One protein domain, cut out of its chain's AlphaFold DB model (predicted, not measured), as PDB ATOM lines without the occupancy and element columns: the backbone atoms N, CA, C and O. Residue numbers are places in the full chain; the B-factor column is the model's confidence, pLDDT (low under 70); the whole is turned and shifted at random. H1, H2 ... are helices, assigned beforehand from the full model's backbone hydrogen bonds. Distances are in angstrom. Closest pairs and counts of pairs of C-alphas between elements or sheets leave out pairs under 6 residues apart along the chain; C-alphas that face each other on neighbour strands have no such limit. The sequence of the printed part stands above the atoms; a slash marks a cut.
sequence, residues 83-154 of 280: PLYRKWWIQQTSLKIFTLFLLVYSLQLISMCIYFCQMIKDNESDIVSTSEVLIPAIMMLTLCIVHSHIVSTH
ATOM      1  N   PRO A  83    -175.071 106.627  70.170       60.53
ATOM      2  CA  PRO A  83    -173.759 106.603  70.829       60.53
ATOM      3  C   PRO A  83    -173.690 107.401  72.146       60.53
ATOM      4  O   PRO A  83    -172.781 107.171  72.951       60.53
ATOM      5  N   LEU A  84    -174.632 108.321  72.388       56.47
ATOM      6  CA  LEU A  84    -174.570 109.309  73.473       56.47
ATOM      7  C   LEU A  84    -175.304 108.882  74.762       56.47
ATOM      8  O   LEU A  84    -175.004 109.420  75.825       56.47
ATOM      9  N   TYR A  85    -176.178 107.862  74.727       61.97
ATOM     10  CA  TYR A  85    -176.976 107.415  75.893       61.97
ATOM     11  C   TYR A  85    -176.800 105.929  76.273       61.97
ATOM     12  O   TYR A  85    -177.762 105.225  76.584       61.97
ATOM     13  N   ARG A  86    -175.553 105.441  76.322       56.56
ATOM     14  CA  ARG A  86    -175.219 104.017  76.572       56.56
ATOM     15  C   ARG A  86    -175.851 103.441  77.845       56.56
ATOM     16  O   ARG A  86    -176.384 102.342  77.817       56.56
ATOM     17  N   LYS A  87    -175.852 104.190  78.954       58.62
ATOM     18  CA  LYS A  87    -176.345 103.703  80.260       58.62
ATOM     19  C   LYS A  87    -177.845 103.388  80.266       58.62
ATOM     20  O   LYS A  87    -178.254 102.410  80.875       58.62
ATOM     21  N   TRP A  88    -178.649 104.190  79.570       65.19
ATOM     22  CA  TRP A  88    -180.094 103.970  79.467       65.19
ATOM     23  C   TRP A  88    -180.412 102.805  78.524       65.19
ATOM     24  O   TRP A  88    -181.250 101.962  78.832       65.19
ATOM     25  N   TRP A  89    -179.682 102.715  77.409       63.16
ATOM     26  CA  TRP A  89    -179.816 101.611  76.464       63.16
ATOM     27  C   TRP A  89    -179.428 100.266  77.071       63.16
ATOM     28  O   TRP A  89    -180.163  99.316  76.873       63.16
ATOM     29  N   ILE A  90    -178.359 100.197  77.869       65.38
ATOM     30  CA  ILE A  90    -177.949  98.980  78.598       65.38
ATOM     31  C   ILE A  90    -179.030  98.509  79.588       65.38
ATOM     32  O   ILE A  90    -179.156  97.318  79.863       65.38
ATOM     33  N   GLN A  91    -179.813  99.446  80.125       63.91
ATOM     34  CA  GLN A  91    -180.884  99.158  81.075       63.91
ATOM     35  C   GLN A  91    -182.173  98.689  80.381       63.91
ATOM     36  O   GLN A  91    -182.903  97.873  80.934       63.91
ATOM     37  N   GLN A  92    -182.443  99.179  79.166       61.97
ATOM     38  CA  GLN A  92    -183.628  98.830  78.373       61.97
ATOM     39  C   GLN A  92    -183.380  97.679  77.383       61.97
ATOM     40  O   GLN A  92    -184.309  97.065  76.863       61.97
ATOM     41  N   THR A  93    -182.126  97.417  77.048       66.19
ATOM     42  CA  THR A  93    -181.689  96.469  76.028       66.19
ATOM     43  C   THR A  93    -180.396  95.842  76.534       66.19
ATOM     44  O   THR A  93    -179.502  96.537  77.002       66.19
ATOM     45  N   SER A  94    -180.289  94.517  76.494       74.50
ATOM     46  CA  SER A  94    -179.106  93.829  77.017       74.50
ATOM     47  C   SER A  94    -177.813  94.327  76.354       74.50
ATOM     48  O   SER A  94    -177.808  94.743  75.191       74.50
ATOM     49  N   LEU A  95    -176.693  94.242  77.082       71.31
ATOM     50  CA  LEU A  95    -175.374  94.702  76.621       71.31
ATOM     51  C   LEU A  95    -175.000  94.159  75.236       71.31
ATOM     52  O   LEU A  95    -174.520  94.916  74.401       71.31
ATOM     53  N   LYS A  96    -175.271  92.873  74.979       73.62
ATOM     54  CA  LYS A  96    -174.935  92.203  73.710       73.62
ATOM     55  C   LYS A  96    -175.711  92.768  72.522       73.62
ATOM     56  O   LYS A  96    -175.149  92.977  71.449       73.62
ATOM     57  N   ILE A  97    -176.996  93.042  72.720       77.88
ATOM     58  CA  ILE A  97    -177.859  93.592  71.674       77.88
ATOM     59  C   ILE A  97    -177.480  95.055  71.425       77.88
ATOM     60  O   ILE A  97    -177.355  95.470  70.276       77.88
ATOM     61  N   PHE A  98    -177.192  95.817  72.484       78.94
ATOM     62  CA  PHE A  98    -176.678  97.180  72.363       78.94
ATOM     63  C   PHE A  98    -175.352  97.241  71.583       78.94
ATOM     64  O   PHE A  98    -175.208  98.080  70.693       78.94
ATOM     65  N   THR A  99    -174.401  96.339  71.858       76.62
ATOM     66  CA  THR A  99    -173.137  96.279  71.105       76.62
ATOM     67  C   THR A  99    -173.341  95.911  69.641       76.62
ATOM     68  O   THR A  99    -172.661  96.471  68.789       76.62
ATOM     69  N   LEU A 100    -174.298  95.029  69.332       81.00
ATOM     70  CA  LEU A 100    -174.637  94.668  67.953       81.00
ATOM     71  C   LEU A 100    -175.206  95.881  67.204       81.00
ATOM     72  O   LEU A 100    -174.722  96.212  66.124       81.00
ATOM     73  N   PHE A 101    -176.160  96.598  67.802       80.06
ATOM     74  CA  PHE A 101    -176.700  97.829  67.219       80.06
ATOM     75  C   PHE A 101    -175.626  98.895  66.992       80.06
ATOM     76  O   PHE A 101    -175.613  99.536  65.942       80.06
ATOM     77  N   LEU A 102    -174.711  99.068  67.949       81.75
ATOM     78  CA  LEU A 102    -173.597 100.002  67.819       81.75
ATOM     79  C   LEU A 102    -172.652  99.601  66.679       81.75
ATOM     80  O   LEU A 102    -172.252 100.461  65.901       81.75
ATOM     81  N   LEU A 103    -172.327  98.311  66.563       83.25
ATOM     82  CA  LEU A 103    -171.469  97.786  65.503       83.25
ATOM     83  C   LEU A 103    -172.082  98.040  64.122       83.25
ATOM     84  O   LEU A 103    -171.415  98.591  63.251       83.25
ATOM     85  N   VAL A 104    -173.358  97.688  63.939       82.06
ATOM     86  CA  VAL A 104    -174.069  97.886  62.667       82.06
ATOM     87  C   VAL A 104    -174.178  99.377  62.328       82.06
ATOM     88  O   VAL A 104    -173.961  99.764  61.183       82.06
ATOM     89  N   TYR A 105    -174.426 100.236  63.320       82.88
ATOM     90  CA  TYR A 105    -174.448 101.690  63.134       82.88
ATOM     91  C   TYR A 105    -173.080 102.259  62.719       82.88
ATOM     92  O   TYR A 105    -172.997 103.082  61.809       82.88
ATOM     93  N   SER A 106    -171.996 101.808  63.353       81.19
ATOM     94  CA  SER A 106    -170.637 102.199  62.967       81.19
ATOM     95  C   SER A 106    -170.285 101.725  61.558       81.19
ATOM     96  O   SER A 106    -169.704 102.495  60.799       81.19
ATOM     97  N   LEU A 107    -170.678 100.507  61.181       81.94
ATOM     98  CA  LEU A 107    -170.459  99.981  59.834       81.94
ATOM     99  C   LEU A 107    -171.216 100.811  58.782       81.94
ATOM    100  O   LEU A 107    -170.648 101.153  57.751       81.94
ATOM    101  N   GLN A 108    -172.445 101.238  59.092       83.44
ATOM    102  CA  GLN A 108    -173.229 102.149  58.252       83.44
ATOM    103  C   GLN A 108    -172.541 103.515  58.075       83.44
ATOM    104  O   GLN A 108    -172.497 104.046  56.966       83.44
ATOM    105  N   LEU A 109    -171.989 104.087  59.154       82.94
ATOM    106  CA  LEU A 109    -171.234 105.344  59.099       82.94
ATOM    107  C   LEU A 109    -169.956 105.209  58.272       82.94
ATOM    108  O   LEU A 109    -169.616 106.131  57.537       82.94
ATOM    109  N   ILE A 110    -169.267 104.073  58.373       84.31
ATOM    110  CA  ILE A 110    -168.079 103.785  57.565       84.31
ATOM    111  C   ILE A 110    -168.465 103.700  56.086       84.31
ATOM    112  O   ILE A 110    -167.831 104.368  55.276       84.31
ATOM    113  N   SER A 111    -169.537 102.982  55.733       84.56
ATOM    114  CA  SER A 111    -170.034 102.918  54.350       84.56
ATOM    115  C   SER A 111    -170.433 104.295  53.805       84.56
ATOM    116  O   SER A 111    -170.057 104.643  52.689       84.56
ATOM    117  N   MET A 112    -171.120 105.120  54.607       83.06
ATOM    118  CA  MET A 112    -171.429 106.513  54.245       83.06
ATOM    119  C   MET A 112    -170.161 107.357  54.070       83.06
ATOM    120  O   MET A 112    -170.065 108.135  53.128       83.06
ATOM    121  N   CYS A 113    -169.179 107.214  54.962       84.94
ATOM    122  CA  CYS A 113    -167.916 107.949  54.907       84.94
ATOM    123  C   CYS A 113    -167.114 107.590  53.650       84.94
ATOM    124  O   CYS A 113    -166.631 108.479  52.956       84.94
ATOM    125  N   ILE A 114    -167.038 106.299  53.314       85.19
ATOM    126  CA  ILE A 114    -166.402 105.813  52.086       85.19
ATOM    127  C   ILE A 114    -167.106 106.398  50.857       85.19
ATOM    128  O   ILE A 114    -166.422 106.906  49.972       85.19
ATOM    129  N   TYR A 115    -168.445 106.402  50.833       81.81
ATOM    130  CA  TYR A 115    -169.225 107.028  49.762       81.81
ATOM    131  C   TYR A 115    -168.915 108.527  49.626       81.81
ATOM    132  O   TYR A 115    -168.603 108.988  48.534       81.81
ATOM    133  N   PHE A 116    -168.905 109.289  50.726       81.69
ATOM    134  CA  PHE A 116    -168.556 110.715  50.694       81.69
ATOM    135  C   PHE A 116    -167.106 110.968  50.260       81.69
ATOM    136  O   PHE A 116    -166.857 111.883  49.477       81.69
ATOM    137  N   CYS A 117    -166.146 110.170  50.730       83.06
ATOM    138  CA  CYS A 117    -164.746 110.285  50.322       83.06
ATOM    139  C   CYS A 117    -164.548 109.971  48.834       83.06
ATOM    140  O   CYS A 117    -163.761 110.654  48.184       83.06
ATOM    141  N   GLN A 118    -165.252 108.970  48.296       79.12
ATOM    142  CA  GLN A 118    -165.240 108.661  46.862       79.12
ATOM    143  C   GLN A 118    -165.904 109.779  46.051       79.12
ATOM    144  O   GLN A 118    -165.323 110.236  45.074       79.12
ATOM    145  N   MET A 119    -167.044 110.300  46.514       76.62
ATOM    146  CA  MET A 119    -167.755 111.407  45.866       76.62
ATOM    147  C   MET A 119    -166.893 112.676  45.767       76.62
ATOM    148  O   MET A 119    -166.902 113.352  44.747       76.62
ATOM    149  N   ILE A 120    -166.096 112.984  46.797       76.62
ATOM    150  CA  ILE A 120    -165.161 114.125  46.792       76.62
ATOM    151  C   ILE A 120    -163.979 113.904  45.832       76.62
ATOM    152  O   ILE A 120    -163.435 114.872  45.300       76.62
ATOM    153  N   LYS A 121    -163.543 112.654  45.653       75.88
ATOM    154  CA  LYS A 121    -162.321 112.314  44.917       75.88
ATOM    155  C   LYS A 121    -162.566 112.151  43.416       75.88
ATOM    156  O   LYS A 121    -161.735 112.600  42.632       75.88
ATOM    157  N   ASP A 122    -163.709 111.582  43.038       67.69
ATOM    158  CA  ASP A 122    -164.029 111.193  41.667       67.69
ATOM    159  C   ASP A 122    -165.416 111.762  41.281       67.69
ATOM    160  O   ASP A 122    -166.445 111.116  41.470       67.69
ATOM    161  N   ASN A 123    -165.468 112.989  40.732       62.97
ATOM    162  CA  ASN A 123    -166.707 113.657  40.264       62.97
ATOM    163  C   ASN A 123    -167.382 112.964  39.049       62.97
ATOM    164  O   ASN A 123    -168.316 113.509  38.471       62.97
ATOM    165  N   GLU A 124    -166.902 111.789  38.633       63.34
ATOM    166  CA  GLU A 124    -167.177 111.170  37.327       63.34
ATOM    167  C   GLU A 124    -167.412 109.649  37.450       63.34
ATOM    168  O   GLU A 124    -166.913 108.856  36.651       63.34
ATOM    169  N   SER A 125    -168.149 109.192  38.468       51.19
ATOM    170  CA  SER A 125    -168.494 107.764  38.585       51.19
ATOM    171  C   SER A 125    -169.868 107.519  39.209       51.19
ATOM    172  O   SER A 125    -170.006 106.951  40.289       51.19
ATOM    173  N   ASP A 126    -170.904 107.901  38.467       63.34
ATOM    174  CA  ASP A 126    -172.267 107.403  38.653       63.34
ATOM    175  C   ASP A 126    -172.413 106.018  38.010       63.34
ATOM    176  O   ASP A 126    -172.714 105.928  36.825       63.34
ATOM    177  N   ILE A 127    -172.237 104.939  38.786       57.62
ATOM    178  CA  ILE A 127    -172.918 103.645  38.524       57.62
ATOM    179  C   ILE A 127    -173.171 102.866  39.826       57.62
ATOM    180  O   ILE A 127    -174.129 102.094  39.894       57.62
ATOM    181  N   VAL A 128    -172.373 103.070  40.886       60.91
ATOM    182  CA  VAL A 128    -172.687 102.473  42.193       60.91
ATOM    183  C   VAL A 128    -173.946 103.150  42.716       60.91
ATOM    184  O   VAL A 128    -173.941 104.311  43.125       60.91
ATOM    185  N   SER A 129    -175.058 102.434  42.590       73.00
ATOM    186  CA  SER A 129    -176.382 102.980  42.814       73.00
ATOM    187  C   SER A 129    -176.461 103.499  44.245       73.00
ATOM    188  O   SER A 129    -176.225 102.756  45.193       73.00
ATOM    189  N   THR A 130    -176.851 104.761  44.420       73.38
ATOM    190  CA  THR A 130    -177.158 105.367  45.731       73.38
ATOM    191  C   THR A 130    -178.099 104.499  46.580       73.38
ATOM    192  O   THR A 130    -178.111 104.587  47.810       73.38
ATOM    193  N   SER A 131    -178.844 103.602  45.927       77.88
ATOM    194  CA  SER A 131    -179.634 102.548  46.549       77.88
ATOM    195  C   SER A 131    -178.828 101.583  47.432       77.88
ATOM    196  O   SER A 131    -179.352 101.170  48.461       77.88
ATOM    197  N   GLU A 132    -177.566 101.271  47.132       80.38
ATOM    198  CA  GLU A 132    -176.737 100.345  47.925       80.38
ATOM    199  C   GLU A 132    -176.477 100.856  49.344       80.38
ATOM    200  O   GLU A 132    -176.384 100.077  50.291       80.38
ATOM    201  N   VAL A 133    -176.424 102.177  49.509       80.19
ATOM    202  CA  VAL A 133    -176.272 102.826  50.814       80.19
ATOM    203  C   VAL A 133    -177.638 103.097  51.455       80.19
ATOM    204  O   VAL A 133    -177.799 102.985  52.677       80.19
ATOM    205  N   LEU A 134    -178.646 103.400  50.631       80.56
ATOM    206  CA  LEU A 134    -180.004 103.709  51.072       80.56
ATOM    207  C   LEU A 134    -180.766 102.470  51.579       80.56
ATOM    208  O   LEU A 134    -181.509 102.579  52.555       80.56
ATOM    209  N   ILE A 135    -180.572 101.292  50.977       82.38
ATOM    210  CA  ILE A 135    -181.249 100.042  51.363       82.38
ATOM    211  C   ILE A 135    -180.900  99.653  52.816       82.38
ATOM    212  O   ILE A 135    -181.826  99.503  53.620       82.38
ATOM    213  N   PRO A 136    -179.616  99.572  53.226       83.38
ATOM    214  CA  PRO A 136    -179.256  99.341  54.624       83.38
ATOM    215  C   PRO A 136    -179.721 100.466  55.560       83.38
ATOM    216  O   PRO A 136    -180.132 100.193  56.688       83.38
ATOM    217  N   ALA A 137    -179.736 101.722  55.092       79.06
ATOM    218  CA  ALA A 137    -180.198 102.856  55.894       79.06
ATOM    219  C   ALA A 137    -181.700 102.762  56.221       79.06
ATOM    220  O   ALA A 137    -182.102 102.965  57.371       79.06
ATOM    221  N   ILE A 138    -182.527 102.399  55.236       82.88
ATOM    222  CA  ILE A 138    -183.969 102.193  55.422       82.88
ATOM    223  C   ILE A 138    -184.224 100.968  56.310       82.88
ATOM    224  O   ILE A 138    -185.045 101.045  57.224       82.88
ATOM    225  N   MET A 139    -183.496  99.864  56.106       83.44
ATOM    226  CA  MET A 139    -183.601  98.660  56.947       83.44
ATOM    227  C   MET A 139    -183.223  98.923  58.413       83.44
ATOM    228  O   MET A 139    -183.836  98.379  59.331       83.44
ATOM    229  N   MET A 140    -182.252  99.803  58.656       80.31
ATOM    230  CA  MET A 140    -181.917 100.245  60.009       80.31
ATOM    231  C   MET A 140    -183.029 101.102  60.616       80.31
ATOM    232  O   MET A 140    -183.390 100.900  61.776       80.31
ATOM    233  N   LEU A 141    -183.620 102.015  59.843       72.69
ATOM    234  CA  LEU A 141    -184.734 102.845  60.301       72.69
ATOM    235  C   LEU A 141    -185.947 101.990  60.709       72.69
ATOM    236  O   LEU A 141    -186.536 102.224  61.766       72.69
ATOM    237  N   THR A 142    -186.295 100.969  59.920       80.88
ATOM    238  CA  THR A 142    -187.411 100.063  60.237       80.88
ATOM    239  C   THR A 142    -187.130  99.228  61.482       80.88
ATOM    240  O   THR A 142    -187.989  99.165  62.365       80.88
ATOM    241  N   LEU A 143    -185.923  98.669  61.625       79.38
ATOM    242  CA  LEU A 143    -185.508  97.934  62.827       79.38
ATOM    243  C   LEU A 143    -185.628  98.802  64.089       79.38
ATOM    244  O   LEU A 143    -186.086  98.349  65.139       79.38
ATOM    245  N   CYS A 144    -185.281 100.080  63.968       71.81
ATOM    246  CA  CYS A 144    -185.396 101.032  65.055       71.81
ATOM    247  C   CYS A 144    -186.845 101.410  65.401       71.81
ATOM    248  O   CYS A 144    -187.178 101.540  66.581       71.81
ATOM    249  N   ILE A 145    -187.714 101.573  64.399       71.62
ATOM    250  CA  ILE A 145    -189.151 101.827  64.599       71.62
ATOM    251  C   ILE A 145    -189.802 100.633  65.299       71.62
ATOM    252  O   ILE A 145    -190.540 100.814  66.268       71.62
ATOM    253  N   VAL A 146    -189.492  99.416  64.849       78.31
ATOM    254  CA  VAL A 146    -189.989  98.177  65.458       78.31
ATOM    255  C   VAL A 146    -189.526  98.073  66.908       78.31
ATOM    256  O   VAL A 146    -190.346  97.832  67.792       78.31
ATOM    257  N   HIS A 147    -188.250  98.346  67.189       69.25
ATOM    258  CA  HIS A 147    -187.743  98.354  68.563       69.25
ATOM    259  C   HIS A 147    -188.412  99.429  69.427       69.25
ATOM    260  O   HIS A 147    -188.832  99.155  70.550       69.25
ATOM    261  N   SER A 148    -188.610 100.636  68.888       64.44
ATOM    262  CA  SER A 148    -189.348 101.702  69.576       64.44
ATOM    263  C   SER A 148    -190.791 101.291  69.884       64.44
ATOM    264  O   SER A 148    -191.315 101.641  70.941       64.44
ATOM    265  N   HIS A 149    -191.429 100.530  68.995       63.81
ATOM    266  CA  HIS A 149    -192.762  99.980  69.224       63.81
ATOM    267  C   HIS A 149    -192.763  98.925  70.330       63.81
ATOM    268  O   HIS A 149    -193.606  99.000  71.218       63.81
ATOM    269  N   ILE A 150    -191.806  97.996  70.330       69.44
ATOM    270  CA  ILE A 150    -191.685  96.947  71.356       69.44
ATOM    271  C   ILE A 150    -191.401  97.562  72.735       69.44
ATOM    272  O   ILE A 150    -192.010  97.192  73.741       69.44
ATOM    273  N   VAL A 151    -190.514  98.555  72.797       61.16
ATOM    274  CA  VAL A 151    -190.202  99.271  74.042       61.16
ATOM    275  C   VAL A 151    -191.399 100.102  74.515       61.16
ATOM    276  O   VAL A 151    -191.664 100.165  75.719       61.16
ATOM    277  N   SER A 152    -192.170 100.693  73.597       52.22
ATOM    278  CA  SER A 152    -193.382 101.445  73.940       52.22
ATOM    279  C   SER A 152    -194.552 100.552  74.364       52.22
ATOM    280  O   SER A 152    -195.398 101.025  75.121       52.22
ATOM    281  N   THR A 153    -194.631  99.298  73.912       53.03
ATOM    282  CA  THR A 153    -195.685  98.357  74.331       53.03
ATOM    283  C   THR A 153    -195.348  97.645  75.640       53.03
ATOM    284  O   THR A 153    -196.262  97.331  76.399       53.03
ATOM    285  N   HIS A 154    -194.063  97.457  75.966       43.22
ATOM    286  CA  HIS A 154    -193.633  96.968  77.285       43.22
ATOM    287  C   HIS A 154    -193.628  98.072  78.360       43.22
ATOM    288  O   HIS A 154    -193.686  97.796  79.559       43.22
TER     289      HIS A 154
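What this domain is: This is residues 83 to 154 of the 280 residues of the protein "Putative homeodomain transcription factor" of Habropoda laboriosa (UniProt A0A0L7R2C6). A long, loose helical hairpin, made of two long helices, H2 and H3, that run opposite ways with few contacts between them, and a short helix, H1, near its open end, by the start of H2 and the end of H3. At the other end, residues 116 to 127, the last turns of H2 and part of the link to H3, stick out free. The printed part has 72 residues with three named helices, in the order H1, H2, H3, and no named strand; the class is all helix. The whole is loose, with a radius of gyration of the C-alphas of 15.7 A, and a rod, spanning 50 by 20 by 16 A.

Where its parts are: H1 is residues 86 to 92 and begins at C-alpha 86 (-175.219, 104.017, 76.572). H2 is residues 95 to 121, 38.5 A long from first to last C-alpha. H3 is residues 131 to 154, 34.2 A long, and ends at C-alpha 154 (-193.633, 96.968, 77.285).

How they stand to each other: H1 and H2 are close but not clearly touching, the closest C-alphas, of Ile 90 and Phe 98, being 6.6 A apart. H2 and H3 form a helical hairpin, opposite ways at a shallow tilt of 26 degrees. They touch with residues 108 to 112 of H2 and 133 to 137 of H3 alone; the closest C-alphas, of Met 112 and Val 133, are 7.0 A apart. H1 and H3 are close but not clearly touching, the closest C-alphas, of Gln 92 and Val 151, being 7.9 A apart. Every O i to N i+4 pair is within hydrogen-bond range in H1 and H2, and 19 of 20 in H3.

The domain as a whole: The C-alphas farthest apart, of Glu 124 and His 154, are 50.0 A apart. The printed part has no cut and no long link. The mean pLDDT of the printed part is 72.9; residues 83 to 93, 122 to 128 and 147 to 154 are under 70.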